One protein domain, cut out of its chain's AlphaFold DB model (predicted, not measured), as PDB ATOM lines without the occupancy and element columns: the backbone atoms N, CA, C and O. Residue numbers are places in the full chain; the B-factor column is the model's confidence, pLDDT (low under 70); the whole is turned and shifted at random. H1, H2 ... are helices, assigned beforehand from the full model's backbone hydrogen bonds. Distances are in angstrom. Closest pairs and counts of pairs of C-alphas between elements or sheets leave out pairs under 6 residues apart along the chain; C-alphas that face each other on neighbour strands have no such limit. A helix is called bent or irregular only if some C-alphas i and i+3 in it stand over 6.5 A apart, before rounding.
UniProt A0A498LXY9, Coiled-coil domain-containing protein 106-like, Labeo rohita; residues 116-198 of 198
ATOM      1  N   ASN A 116       1.228  15.274 -28.370       59.59
ATOM      2  CA  ASN A 116       1.042  15.616 -29.772       59.59
ATOM      3  C   ASN A 116       0.130  14.650 -30.536       59.59
ATOM      4  O   ASN A 116      -0.217  14.969 -31.670       59.59
ATOM      5  N   ASP A 117      -0.284  13.528 -29.945       80.00
ATOM      6  CA  ASP A 117      -1.181  12.586 -30.618       80.00
ATOM      7  C   ASP A 117      -2.660  12.973 -30.420       80.00
ATOM      8  O   ASP A 117      -3.179  13.074 -29.300       80.00
ATOM      9  N   GLU A 118      -3.379  13.176 -31.527       83.31
ATOM     10  CA  GLU A 118      -4.797  13.551 -31.523       83.31
ATOM     11  C   GLU A 118      -5.696  12.454 -30.935       83.31
ATOM     12  O   GLU A 118      -6.657  12.732 -30.212       83.31
ATOM     13  N   ALA A 119      -5.332  11.189 -31.165       86.12
ATOM     14  CA  ALA A 119      -6.017  10.038 -30.587       86.12
ATOM     15  C   ALA A 119      -5.921  10.037 -29.052       86.12
ATOM     16  O   ALA A 119      -6.900   9.734 -28.361       86.12
ATOM     17  N   ASP A 120      -4.775  10.450 -28.509       89.69
ATOM     18  CA  ASP A 120      -4.576  10.559 -27.068       89.69
ATOM     19  C   ASP A 120      -5.410  11.695 -26.475       89.69
ATOM     20  O   ASP A 120      -5.925  11.570 -25.361       89.69
ATOM     21  N   ALA A 121      -5.601  12.805 -27.194       90.44
ATOM     22  CA  ALA A 121      -6.514  13.868 -26.766       90.44
ATOM     23  C   ALA A 121      -7.964  13.367 -26.648       90.44
ATOM     24  O   ALA A 121      -8.613  13.574 -25.615       90.44
ATOM     25  N   ILE A 122      -8.437  12.629 -27.652       92.88
ATOM     26  CA  ILE A 122      -9.770  12.016 -27.666       92.88
ATOM     27  C   ILE A 122      -9.943  11.038 -26.498       92.88
ATOM     28  O   ILE A 122     -10.913  11.116 -25.738       92.88
ATOM     29  N   GLN A 123      -8.993  10.119 -26.313       93.88
ATOM     30  CA  GLN A 123      -9.070   9.129 -25.239       93.88
ATOM     31  C   GLN A 123      -9.042   9.774 -23.852       93.88
ATOM     32  O   GLN A 123      -9.762   9.341 -22.946       93.88
ATOM     33  N   ARG A 124      -8.226  10.819 -23.670       93.88
ATOM     34  CA  ARG A 124      -8.182  11.592 -22.424       93.88
ATOM     35  C   ARG A 124      -9.530  12.231 -22.124       93.88
ATOM     36  O   ARG A 124      -9.996  12.119 -20.989       93.88
ATOM     37  N   TYR A 125     -10.170  12.837 -23.122       93.56
ATOM     38  CA  TYR A 125     -11.491  13.438 -22.967       93.56
ATOM     39  C   TYR A 125     -12.550  12.394 -22.582       93.56
ATOM     40  O   TYR A 125     -13.245  12.566 -21.580       93.56
ATOM     41  N   LYS A 126     -12.588  11.248 -23.276       94.62
ATOM     42  CA  LYS A 126     -13.498  10.127 -22.963       94.62
ATOM     43  C   LYS A 126     -13.318   9.616 -21.524       94.62
ATOM     44  O   LYS A 126     -14.298   9.426 -20.807       94.62
ATOM     45  N   LYS A 127     -12.074   9.473 -21.047       95.69
ATOM     46  CA  LYS A 127     -11.787   9.102 -19.644       95.69
ATOM     47  C   LYS A 127     -12.252  10.156 -18.640       95.69
ATOM     48  O   LYS A 127     -12.754   9.804 -17.575       95.69
ATOM     49  N   VAL A 128     -12.074  11.441 -18.954       95.19
ATOM     50  CA  VAL A 128     -12.574  12.529 -18.103       95.19
ATOM     51  C   VAL A 128     -14.092  12.433 -17.974       95.19
ATOM     52  O   VAL A 128     -14.577  12.455 -16.845       95.19
ATOM     53  N   LEU A 129     -14.824  12.270 -19.080       94.56
ATOM     54  CA  LEU A 129     -16.282  12.110 -19.060       94.56
ATOM     55  C   LEU A 129     -16.712  10.914 -18.201       94.56
ATOM     56  O   LEU A 129     -17.540  11.078 -17.308       94.56
ATOM     57  N   GLN A 130     -16.053   9.764 -18.360       96.75
ATOM     58  CA  GLN A 130     -16.315   8.574 -17.544       96.75
ATOM     59  C   GLN A 130     -16.140   8.836 -16.036       96.75
ATOM     60  O   GLN A 130     -16.907   8.335 -15.213       96.75
ATOM     61  N   TYR A 131     -15.134   9.617 -15.632       96.19
ATOM     62  CA  TYR A 131     -14.975   9.983 -14.223       96.19
ATOM     63  C   TYR A 131     -16.083  10.920 -13.736       96.19
ATOM     64  O   TYR A 131     -16.533  10.782 -12.598       96.19
ATOM     65  N   LEU A 132     -16.536  11.853 -14.573       94.94
ATOM     66  CA  LEU A 132     -17.638  12.747 -14.221       94.94
ATOM     67  C   LEU A 132     -18.949  11.974 -14.029       94.94
ATOM     68  O   LEU A 132     -19.665  12.244 -13.069       94.94
ATOM     69  N   GLU A 133     -19.215  10.970 -14.865       96.06
ATOM     70  CA  GLU A 133     -20.364  10.062 -14.719       96.06
ATOM     71  C   GLU A 133     -20.332   9.281 -13.396       96.06
ATOM     72  O   GLU A 133     -21.368   9.029 -12.789       96.06
ATOM     73  N   GLN A 134     -19.138   8.961 -12.887       96.12
ATOM     74  CA  GLN A 134     -18.943   8.334 -11.572       96.12
ATOM     75  C   GLN A 134     -19.107   9.315 -10.391       96.12
ATOM     76  O   GLN A 134     -18.835   8.952  -9.246       96.12
ATOM     77  N   GLY A 135     -19.490  10.570 -10.644       96.06
ATOM     78  CA  GLY A 135     -19.638  11.608  -9.620       96.06
ATOM     79  C   GLY A 135     -18.313  12.199  -9.127       96.06
ATOM     80  O   GLY A 135     -18.276  12.878  -8.099       96.06
ATOM     81  N   ILE A 136     -17.200  11.958  -9.830       96.31
ATOM     82  CA  ILE A 136     -15.901  12.548  -9.483       96.31
ATOM     83  C   ILE A 136     -15.884  14.019  -9.905       96.31
ATOM     84  O   ILE A 136     -16.363  14.397 -10.969       96.31
ATOM     85  N   THR A 137     -15.278  14.879  -9.083       96.25
ATOM     86  CA  THR A 137     -15.140  16.301  -9.419       96.25
ATOM     87  C   THR A 137     -14.199  16.515 -10.607       96.25
ATOM     88  O   THR A 137     -13.186  15.827 -10.742       96.25
ATOM     89  N   LYS A 138     -14.471  17.537 -11.431       93.19
ATOM     90  CA  LYS A 138     -13.649  17.899 -12.607       93.19
ATOM     91  C   LYS A 138     -12.151  17.966 -12.292       93.19
ATOM     92  O   LYS A 138     -11.345  17.341 -12.970       93.19
ATOM     93  N   THR A 139     -11.777  18.660 -11.217       94.31
ATOM     94  CA  THR A 139     -10.373  18.799 -10.794       94.31
ATOM     95  C   THR A 139      -9.714  17.449 -10.501       94.31
ATOM     96  O   THR A 139      -8.574  17.221 -10.904       94.31
ATOM     97  N   LEU A 140     -10.427  16.544  -9.825       94.44
ATOM     98  CA  LEU A 140      -9.907  15.218  -9.503       94.44
ATOM     99  C   LEU A 140      -9.864  14.310 -10.740       94.44
ATOM    100  O   LEU A 140      -8.920  13.537 -10.880       94.44
ATOM    101  N   ALA A 141     -10.830  14.428 -11.652       96.31
ATOM    102  CA  ALA A 141     -10.824  13.724 -12.933       96.31
ATOM    103  C   ALA A 141      -9.605  14.115 -13.786       96.31
ATOM    104  O   ALA A 141      -8.877  13.239 -14.246       96.31
ATOM    105  N   TYR A 142      -9.310  15.415 -13.915       93.81
ATOM    106  CA  TYR A 142      -8.123  15.895 -14.636       93.81
ATOM    107  C   TYR A 142      -6.826  15.364 -14.018       93.81
ATOM    108  O   TYR A 142      -5.961  14.854 -14.727       93.81
ATOM    109  N   HIS A 143      -6.729  15.399 -12.684       93.50
ATOM    110  CA  HIS A 143      -5.574  14.863 -11.970       93.50
ATOM    111  C   HIS A 143      -5.406  13.348 -12.178       93.50
ATOM    112  O   HIS A 143      -4.291  12.889 -12.412       93.50
ATOM    113  N   LYS A 144      -6.501  12.574 -12.154       93.25
ATOM    114  CA  LYS A 144      -6.481  11.129 -12.449       93.25
ATOM    115  C   LYS A 144      -6.052  10.826 -13.886       93.25
ATOM    116  O   LYS A 144      -5.370   9.829 -14.104       93.25
ATOM    117  N   CYS A 145      -6.416  11.682 -14.839       90.44
ATOM    118  CA  CYS A 145      -5.959  11.589 -16.225       90.44
ATOM    119  C   CYS A 145      -4.531  12.132 -16.442       90.44
ATOM    120  O   CYS A 145      -4.039  12.063 -17.562       90.44
ATOM    121  N   GLY A 146      -3.865  12.664 -15.408       89.62
ATOM    122  CA  GLY A 146      -2.495  13.176 -15.500       89.62
ATOM    123  C   GLY A 146      -2.352  14.471 -16.304       89.62
ATOM    124  O   GLY A 146      -1.245  14.809 -16.707       89.62
ATOM    125  N   VAL A 147      -3.447  15.201 -16.536       88.44
ATOM    126  CA  VAL A 147      -3.478  16.358 -17.439       88.44
ATOM    127  C   VAL A 147      -3.925  17.637 -16.754       88.44
ATOM    128  O   VAL A 147      -4.739  17.641 -15.829       88.44
ATOM    129  N   GLY A 148      -3.383  18.754 -17.235       91.31
ATOM    130  CA  GLY A 148      -3.796  20.078 -16.801       91.31
ATOM    131  C   GLY A 148      -5.195  20.427 -17.304       91.31
ATOM    132  O   GLY A 148      -5.604  20.022 -18.392       91.31
ATOM    133  N   ARG A 149      -5.909  21.262 -16.536       92.94
ATOM    134  CA  ARG A 149      -7.199  21.832 -16.966       92.94
ATOM    135  C   ARG A 149      -7.076  22.498 -18.337       92.94
ATOM    136  O   ARG A 149      -7.925  22.275 -19.186       92.94
ATOM    137  N   LYS A 150      -6.026  23.305 -18.528       92.38
ATOM    138  CA  LYS A 150      -5.787  24.033 -19.780       92.38
ATOM    139  C   LYS A 150      -5.673  23.070 -20.962       92.38
ATOM    140  O   LYS A 150      -6.373  23.262 -21.937       92.38
ATOM    141  N   THR A 151      -4.887  22.004 -20.828       91.25
ATOM    142  CA  THR A 151      -4.729  20.981 -21.871       91.25
ATOM    143  C   THR A 151      -6.065  20.358 -22.259       91.25
ATOM    144  O   THR A 151      -6.388  20.336 -23.436       91.25
ATOM    145  N   ILE A 152      -6.872  19.926 -21.281       92.56
ATOM    146  CA  ILE A 152      -8.198  19.351 -21.558       92.56
ATOM    147  C   ILE A 152      -9.101  20.339 -22.294       92.56
ATOM    148  O   ILE A 152      -9.784  19.942 -23.227       92.56
ATOM    149  N   VAL A 153      -9.114  21.605 -21.873       91.62
ATOM    150  CA  VAL A 153      -9.945  22.640 -22.502       91.62
ATOM    151  C   VAL A 153      -9.463  22.942 -23.921       91.62
ATOM    152  O   VAL A 153     -10.281  23.011 -24.830       91.62
ATOM    153  N   ASP A 154      -8.153  23.080 -24.123       91.12
ATOM    154  CA  ASP A 154      -7.572  23.404 -25.427       91.12
ATOM    155  C   ASP A 154      -7.792  22.278 -26.445       91.12
ATOM    156  O   ASP A 154      -8.009  22.555 -27.618       91.12
ATOM    157  N   THR A 155      -7.765  21.013 -26.012       92.62
ATOM    158  CA  THR A 155      -7.949  19.857 -26.903       92.62
ATOM    159  C   THR A 155      -9.385  19.329 -26.945       92.62
ATOM    160  O   THR A 155      -9.640  18.358 -27.655       92.62
ATOM    161  N   ALA A 156     -10.329  19.920 -26.202       92.69
ATOM    162  CA  ALA A 156     -11.720  19.454 -26.144       92.69
ATOM    163  C   ALA A 156     -12.387  19.469 -27.526       92.69
ATOM    164  O   ALA A 156     -13.049  18.502 -27.894       92.69
ATOM    165  N   ALA A 157     -12.108  20.506 -28.321       93.81
ATOM    166  CA  ALA A 157     -12.658  20.672 -29.663       93.81
ATOM    167  C   ALA A 157     -12.358  19.488 -30.601       93.81
ATOM    168  O   ALA A 157     -13.150  19.198 -31.490       93.81
ATOM    169  N   ILE A 158     -11.243  18.777 -30.392       94.12
ATOM    170  CA  ILE A 158     -10.898  17.579 -31.170       94.12
ATOM    171  C   ILE A 158     -11.905  16.457 -30.887       94.12
ATOM    172  O   ILE A 158     -12.435  15.842 -31.808       94.12
ATOM    173  N   ALA A 159     -12.178  16.201 -29.606       94.44
ATOM    174  CA  ALA A 159     -13.110  15.160 -29.185       94.44
ATOM    175  C   ALA A 159     -14.569  15.535 -29.475       94.44
ATOM    176  O   ALA A 159     -15.376  14.667 -29.787       94.44
ATOM    177  N   GLU A 160     -14.902  16.822 -29.384       92.38
ATOM    178  CA  GLU A 160     -16.221  17.338 -29.752       92.38
ATOM    179  C   GLU A 160     -16.482  17.174 -31.251       92.38
ATOM    180  O   GLU A 160     -17.537  16.666 -31.616       92.38
ATOM    181  N   LEU A 161     -15.518  17.515 -32.115       92.62
ATOM    182  CA  LEU A 161     -15.677  17.318 -33.554       92.62
ATOM    183  C   LEU A 161     -15.799  15.831 -33.907       92.62
ATOM    184  O   LEU A 161     -16.680  15.476 -34.676       92.62
ATOM    185  N   GLU A 162     -14.974  14.958 -33.315       93.75
ATOM    186  CA  GLU A 162     -15.086  13.503 -33.516       93.75
ATOM    187  C   GLU A 162     -16.486  12.979 -33.137       93.75
ATOM    188  O   GLU A 162     -17.014  12.089 -33.802       93.75
ATOM    189  N   ALA A 163     -17.088  13.528 -32.077       89.75
ATOM    190  CA  ALA A 163     -18.404  13.121 -31.597       89.75
ATOM    191  C   ALA A 163     -19.569  13.712 -32.413       89.75
ATOM    192  O   ALA A 163     -20.594  13.047 -32.558       89.75
ATOM    193  N   CYS A 164     -19.432  14.944 -32.913       89.62
ATOM    194  CA  CYS A 164     -20.484  15.652 -33.647       89.62
ATOM    195  C   CYS A 164     -20.465  15.365 -35.156       89.62
ATOM    196  O   CYS A 164     -21.521  15.148 -35.742       89.62
ATOM    197  N   ASP A 165     -19.285  15.372 -35.780       90.31
ATOM    198  CA  ASP A 165     -19.093  15.180 -37.221       90.31
ATOM    199  C   ASP A 165     -17.799  14.398 -37.500       90.31
ATOM    200  O   ASP A 165     -16.703  14.938 -37.706       90.31
ATOM    201  N   ALA A 166     -17.948  13.073 -37.522       91.00
ATOM    202  CA  ALA A 166     -16.848  12.154 -37.766       91.00
ATOM    203  C   ALA A 166     -16.239  12.302 -39.174       91.00
ATOM    204  O   ALA A 166     -15.049  12.028 -39.343       91.00
ATOM    205  N   GLU A 167     -17.008  12.735 -40.177       91.50
ATOM    206  CA  GLU A 167     -16.522  12.883 -41.555       91.50
ATOM    207  C   GLU A 167     -15.673  14.150 -41.709       91.50
ATOM    208  O   GLU A 167     -14.574  14.105 -42.281       91.50
ATOM    209  N   ALA A 168     -16.099  15.266 -41.107       91.00
ATOM    210  CA  ALA A 168     -15.275  16.469 -41.017       91.00
ATOM    211  C   ALA A 168     -13.982  16.211 -40.230       91.00
ATOM    212  O   ALA A 168     -12.909  16.661 -40.644       91.00
ATOM    213  N   TYR A 169     -14.057  15.446 -39.133       92.44
ATOM    214  CA  TYR A 169     -12.874  15.045 -38.375       92.44
ATOM    215  C   TYR A 169     -11.895  14.217 -39.222       92.44
ATOM    216  O   TYR A 169     -10.710  14.552 -39.266       92.44
ATOM    217  N   LYS A 170     -12.363  13.179 -39.933       92.69
ATOM    218  CA  LYS A 170     -11.514  12.366 -40.830       92.69
ATOM    219  C   LYS A 170     -10.842  13.229 -41.898       92.69
ATOM    220  O   LYS A 170      -9.628  13.148 -42.069       92.69
ATOM    221  N   THR A 171     -11.604  14.119 -42.531       93.00
ATOM    222  CA  THR A 171     -11.100  15.034 -43.567       93.00
ATOM    223  C   THR A 171     -10.015  15.973 -43.032       93.00
ATOM    224  O   THR A 171      -9.013  16.227 -43.704       93.00
ATOM    225  N   LEU A 172     -10.191  16.519 -41.824       91.56
ATOM    226  CA  LEU A 172      -9.163  17.342 -41.178       91.56
ATOM    227  C   LEU A 172      -7.940  16.513 -40.789       91.56
ATOM    228  O   LEU A 172      -6.812  16.964 -40.966       91.56
ATOM    229  N   ARG A 173      -8.155  15.296 -40.288       90.75
ATOM    230  CA  ARG A 173      -7.083  14.394 -39.873       90.75
ATOM    231  C   ARG A 173      -6.191  13.979 -41.039       90.75
ATOM    232  O   ARG A 173      -4.981  13.920 -40.869       90.75
ATOM    233  N   GLU A 174      -6.751  13.750 -42.223       90.94
ATOM    234  CA  GLU A 174      -5.972  13.462 -43.438       90.94
ATOM    235  C   GLU A 174      -5.048  14.623 -43.841       90.94
ATOM    236  O   GLU A 174      -3.949  14.408 -44.355       90.94
ATOM    237  N   LYS A 175      -5.467  15.863 -43.564       89.06
ATOM    238  CA  LYS A 175      -4.672  17.080 -43.802       89.06
ATOM    239  C   LYS A 175      -3.660  17.357 -42.688       89.06
ATOM    240  O   LYS A 175      -2.758  18.175 -42.874       89.06
ATOM    241  N   PHE A 176      -3.806  16.708 -41.534       88.38
ATOM    242  CA  PHE A 176      -2.912  16.877 -40.400       88.38
ATOM    243  C   PHE A 176      -1.656  16.024 -40.595       88.38
ATOM    244  O   PHE A 176      -1.704  14.801 -40.720       88.38
ATOM    245  N   HIS A 177      -0.499  16.679 -40.648       83.62
ATOM    246  CA  HIS A 177       0.775  16.018 -40.920       83.62
ATOM    247  C   HIS A 177       1.659  15.959 -39.674       83.62
ATOM    248  O   HIS A 177       1.658  16.870 -38.841       83.62
ATOM    249  N   ARG A 178       2.483  14.904 -39.580       76.25
ATOM    250  CA  ARG A 178       3.480  14.754 -38.509       76.25
ATOM    251  C   ARG A 178       4.385  15.987 -38.450       76.25
ATOM    252  O   ARG A 178       5.029  16.329 -39.438       76.25
ATOM    253  N   GLY A 179       4.445  16.620 -37.280       79.44
ATOM    254  CA  GLY A 179       5.234  17.830 -37.028       79.44
ATOM    255  C   GLY A 179       4.410  19.114 -36.895       79.44
ATOM    256  O   GLY A 179       4.947  20.117 -36.429       79.44
ATOM    257  N   GLN A 180       3.118  19.096 -37.241       85.75
ATOM    258  CA  GLN A 180       2.203  20.182 -36.882       85.75
ATOM    259  C   GLN A 180       1.867  20.140 -35.387       85.75
ATOM    260  O   GLN A 180       1.892  19.086 -34.749       85.75
ATOM    261  N   LYS A 181       1.558  21.305 -34.809       89.94
ATOM    262  CA  LYS A 181       1.196  21.394 -33.392       89.94
ATOM    263  C   LYS A 181      -0.240  20.936 -33.186       89.94
ATOM    264  O   LYS A 181      -1.150  21.438 -33.844       89.94
ATOM    265  N   LEU A 182      -0.464  20.106 -32.170       89.56
ATOM    266  CA  LEU A 182      -1.812  19.667 -31.798       89.56
ATOM    267  C   LEU A 182      -2.753  20.842 -31.471       89.56
ATOM    268  O   LEU A 182      -3.950  20.777 -31.730       89.56
ATOM    269  N   SER A 183      -2.218  21.953 -30.954       91.06
ATOM    270  CA  SER A 183      -3.001  23.166 -30.692       91.06
ATOM    271  C   SER A 183      -3.573  23.807 -31.960       91.06
ATOM    272  O   SER A 183      -4.664  24.362 -31.924       91.06
ATOM    273  N   GLU A 184      -2.837  23.763 -33.074       92.38
ATOM    274  CA  GLU A 184      -3.311  24.307 -34.354       92.38
ATOM    275  C   GLU A 184      -4.427  23.428 -34.916       92.38
ATOM    276  O   GLU A 184      -5.463  23.945 -35.329       92.38
ATOM    277  N   PHE A 185      -4.265  22.109 -34.816       92.81
ATOM    278  CA  PHE A 185      -5.310  21.149 -35.165       92.81
ATOM    279  C   PHE A 185      -6.575  21.338 -34.324       92.81
ATOM    280  O   PHE A 185      -7.671  21.431 -34.868       92.81
ATOM    281  N   ALA A 186      -6.438  21.499 -33.005       93.62
ATOM    282  CA  ALA A 186      -7.574  21.752 -32.125       93.62
ATOM    283  C   ALA A 186      -8.333  23.041 -32.488       93.62
ATOM    284  O   ALA A 186      -9.563  23.066 -32.435       93.62
ATOM    285  N   ASN A 187      -7.622  24.097 -32.899       93.19
ATOM    286  CA  ASN A 187      -8.250  25.330 -33.379       93.19
ATOM    287  C   ASN A 187      -9.027  25.104 -34.682       93.19
ATOM    288  O   ASN A 187     -10.156  25.575 -34.794       93.19
ATOM    289  N   GLN A 188      -8.475  24.340 -35.630       93.25
ATOM    290  CA  GLN A 188      -9.194  23.965 -36.854       93.25
ATOM    291  C   GLN A 188     -10.454  23.151 -36.536       93.25
ATOM    292  O   GLN A 188     -11.515  23.420 -37.098       93.25
ATOM    293  N   CYS A 189     -10.373  22.206 -35.593       93.12
ATOM    294  CA  CYS A 189     -11.546  21.462 -35.139       93.12
ATOM    295  C   CYS A 189     -12.605  22.393 -34.537       93.12
ATOM    296  O   CYS A 189     -13.784  22.280 -34.863       93.12
ATOM    297  N   LYS A 190     -12.185  23.359 -33.713       92.75
ATOM    298  CA  LYS A 190     -13.080  24.346 -33.101       92.75
ATOM    299  C   LYS A 190     -13.806  25.195 -34.145       92.75
ATOM    300  O   LYS A 190     -15.002  25.422 -34.006       92.75
ATOM    301  N   GLU A 191     -13.104  25.646 -35.182       92.06
ATOM    302  CA  GLU A 191     -13.711  26.403 -36.282       92.06
ATOM    303  C   GLU A 191     -14.754  25.576 -37.039       92.06
ATOM    304  O   GLU A 191     -15.803  26.105 -37.409       92.06
ATOM    305  N   MET A 192     -14.506  24.278 -37.238       88.56
ATOM    306  CA  MET A 192     -15.481  23.380 -37.862       88.56
ATOM    307  C   MET A 192     -16.718  23.175 -36.984       88.56
ATOM    308  O   MET A 192     -17.824  23.252 -37.504       88.56
ATOM    309  N   CYS A 193     -16.559  23.035 -35.663       84.56
ATOM    310  CA  CYS A 193     -17.689  22.936 -34.732       84.56
ATOM    311  C   CYS A 193     -18.577  24.195 -34.700       84.56
ATOM    312  O   CYS A 193     -19.732  24.111 -34.297       84.56
ATOM    313  N   THR A 194     -18.056  25.368 -35.082       82.75
ATOM    314  CA  THR A 194     -18.830  26.629 -35.104       82.75
ATOM    315  C   THR A 194     -19.572  26.895 -36.410       82.75
ATOM    316  O   THR A 194     -20.368  27.831 -36.472       82.75
ATOM    317  N   LYS A 195     -19.312  26.113 -37.461       74.44
ATOM    318  CA  LYS A 195     -20.042  26.230 -38.722       74.44
ATOM    319  C   LYS A 195     -21.358  25.472 -38.558       74.44
ATOM    320  O   LYS A 195     -21.366  24.247 -38.596       74.44
ATOM    321  N   GLU A 196     -22.450  26.197 -38.311       54.94
ATOM    322  CA  GLU A 196     -23.801  25.623 -38.362       54.94
ATOM    323  C   GLU A 196     -24.024  24.935 -39.721       54.94
ATOM    324  O   GLU A 196     -23.603  25.480 -40.749       54.94
ATOM    325  N   PRO A 197     -24.676  23.759 -39.757       57.44
ATOM    326  CA  PRO A 197     -25.156  23.205 -41.013       57.44
ATOM    327  C   PRO A 197     -26.239  24.142 -41.568       57.44
ATOM    328  O   PRO A 197     -27.241  24.393 -40.898       57.44
ATOM    329  N   LEU A 198     -25.982  24.695 -42.759       38.94
ATOM    330  CA  LEU A 198     -26.923  25.508 -43.539       38.94
ATOM    331  C   LEU A 198     -28.166  24.712 -43.950       38.94
ATOM    332  O   LEU A 198     -28.007  23.518 -44.296       38.94
TER     333      LEU A 198
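AT A GLANCE: This is residues 116 to 198 of the 198 residues of the protein "Coiled-coil domain-containing protein 106-like" of Labeo rohita (UniProt A0A498LXY9). A flat assembly of five helices is built round the kinked helix H3 in the middle, with H1 crossing it on one side and H5 packing on it from the opposite side. H2 packs on the far end of H1, and H4 folds back with H5 as a helical hairpin at the other end of the longest axis. The printed part has 83 residues with five named helices, H1 to H5 in order along the chain, and no named strand; the class is all helix, with mostly crossed packing. The whole is compact, with a radius of gyration of the C-alphas of 13.2 A, and the C-alphas span 36 by 33 by 16 A.

IN THESE COORDINATES: H3, residues 149 to 164, is 22.2 A long from first to last C-alpha and starts at C-alpha 149, (-7.199, 21.832, -16.966). It has a kink of 37 degrees near residue 156 and is irregular, with C-alphas 154 and 157 7.2 A apart. H1, residues 118 to 133, is 23.2 A long and begins at C-alpha 118, (-4.797, 13.551, -31.523). H2 is residues 138 to 144, 9.9 A, and H4 is residues 166 to 175, 14.5 A. H5, residues 182 to 193, is 16.5 A long and ends at C-alpha 193, (-17.689, 22.936, -34.732).

HOW THE PARTS SIT: H3 is the hub and touches the four other helices. H3 and H5 touch with 21 pairs of C-alphas within 8 A, the closest being Ala 157 and Lys 190 at 5.0 A, at a steep tilt of 46 degrees, the same way. Residues 152 to 159 of H3 touch residues 118 to 125 of H1, about perpendicular at 83 degrees; the closest C-alphas, of Ile 122 and Ala 159, are 4.8 A apart. H1 touches H2 with residues 128 to 132 alone, closest at Val 128 and Ala 141, whose C-alphas are 5.6 A apart. H2 and H3 only just touch, only at the corner, with 3 pairs of C-alphas within 8 A; the closest are those of Tyr 142 and Arg 149, 6.4 A. H4 touches residues 158 to 162 of H3, with the C-alphas of Glu 162 and Tyr 169 closest at 5.6 A. H4 and H5 form a helical hairpin, opposite ways at a steep tilt of 39 degrees, with the C-alphas of Tyr 169 and Cys 189 closest at 7.3 A. H1 and H4 are apart, as are H2 and H4, and H2 and H5. In H1, H2 and H5 every O i to N i+4 pair is within hydrogen-bond range; in H3 it is 9 of 12 and in H4 5 of 6.

THE WHOLE: The two C-alphas farthest apart, of Lys 144 and Leu 198, are 39.9 A apart. The printed part has no cut. The links H1 to H2, H2 to H3 and H3 to H4 are tight, and H4 to H5 is short; no link is long. The mean pLDDT of the printed part is 89.4, and residue 116 and residues 196 to 198 are under 70.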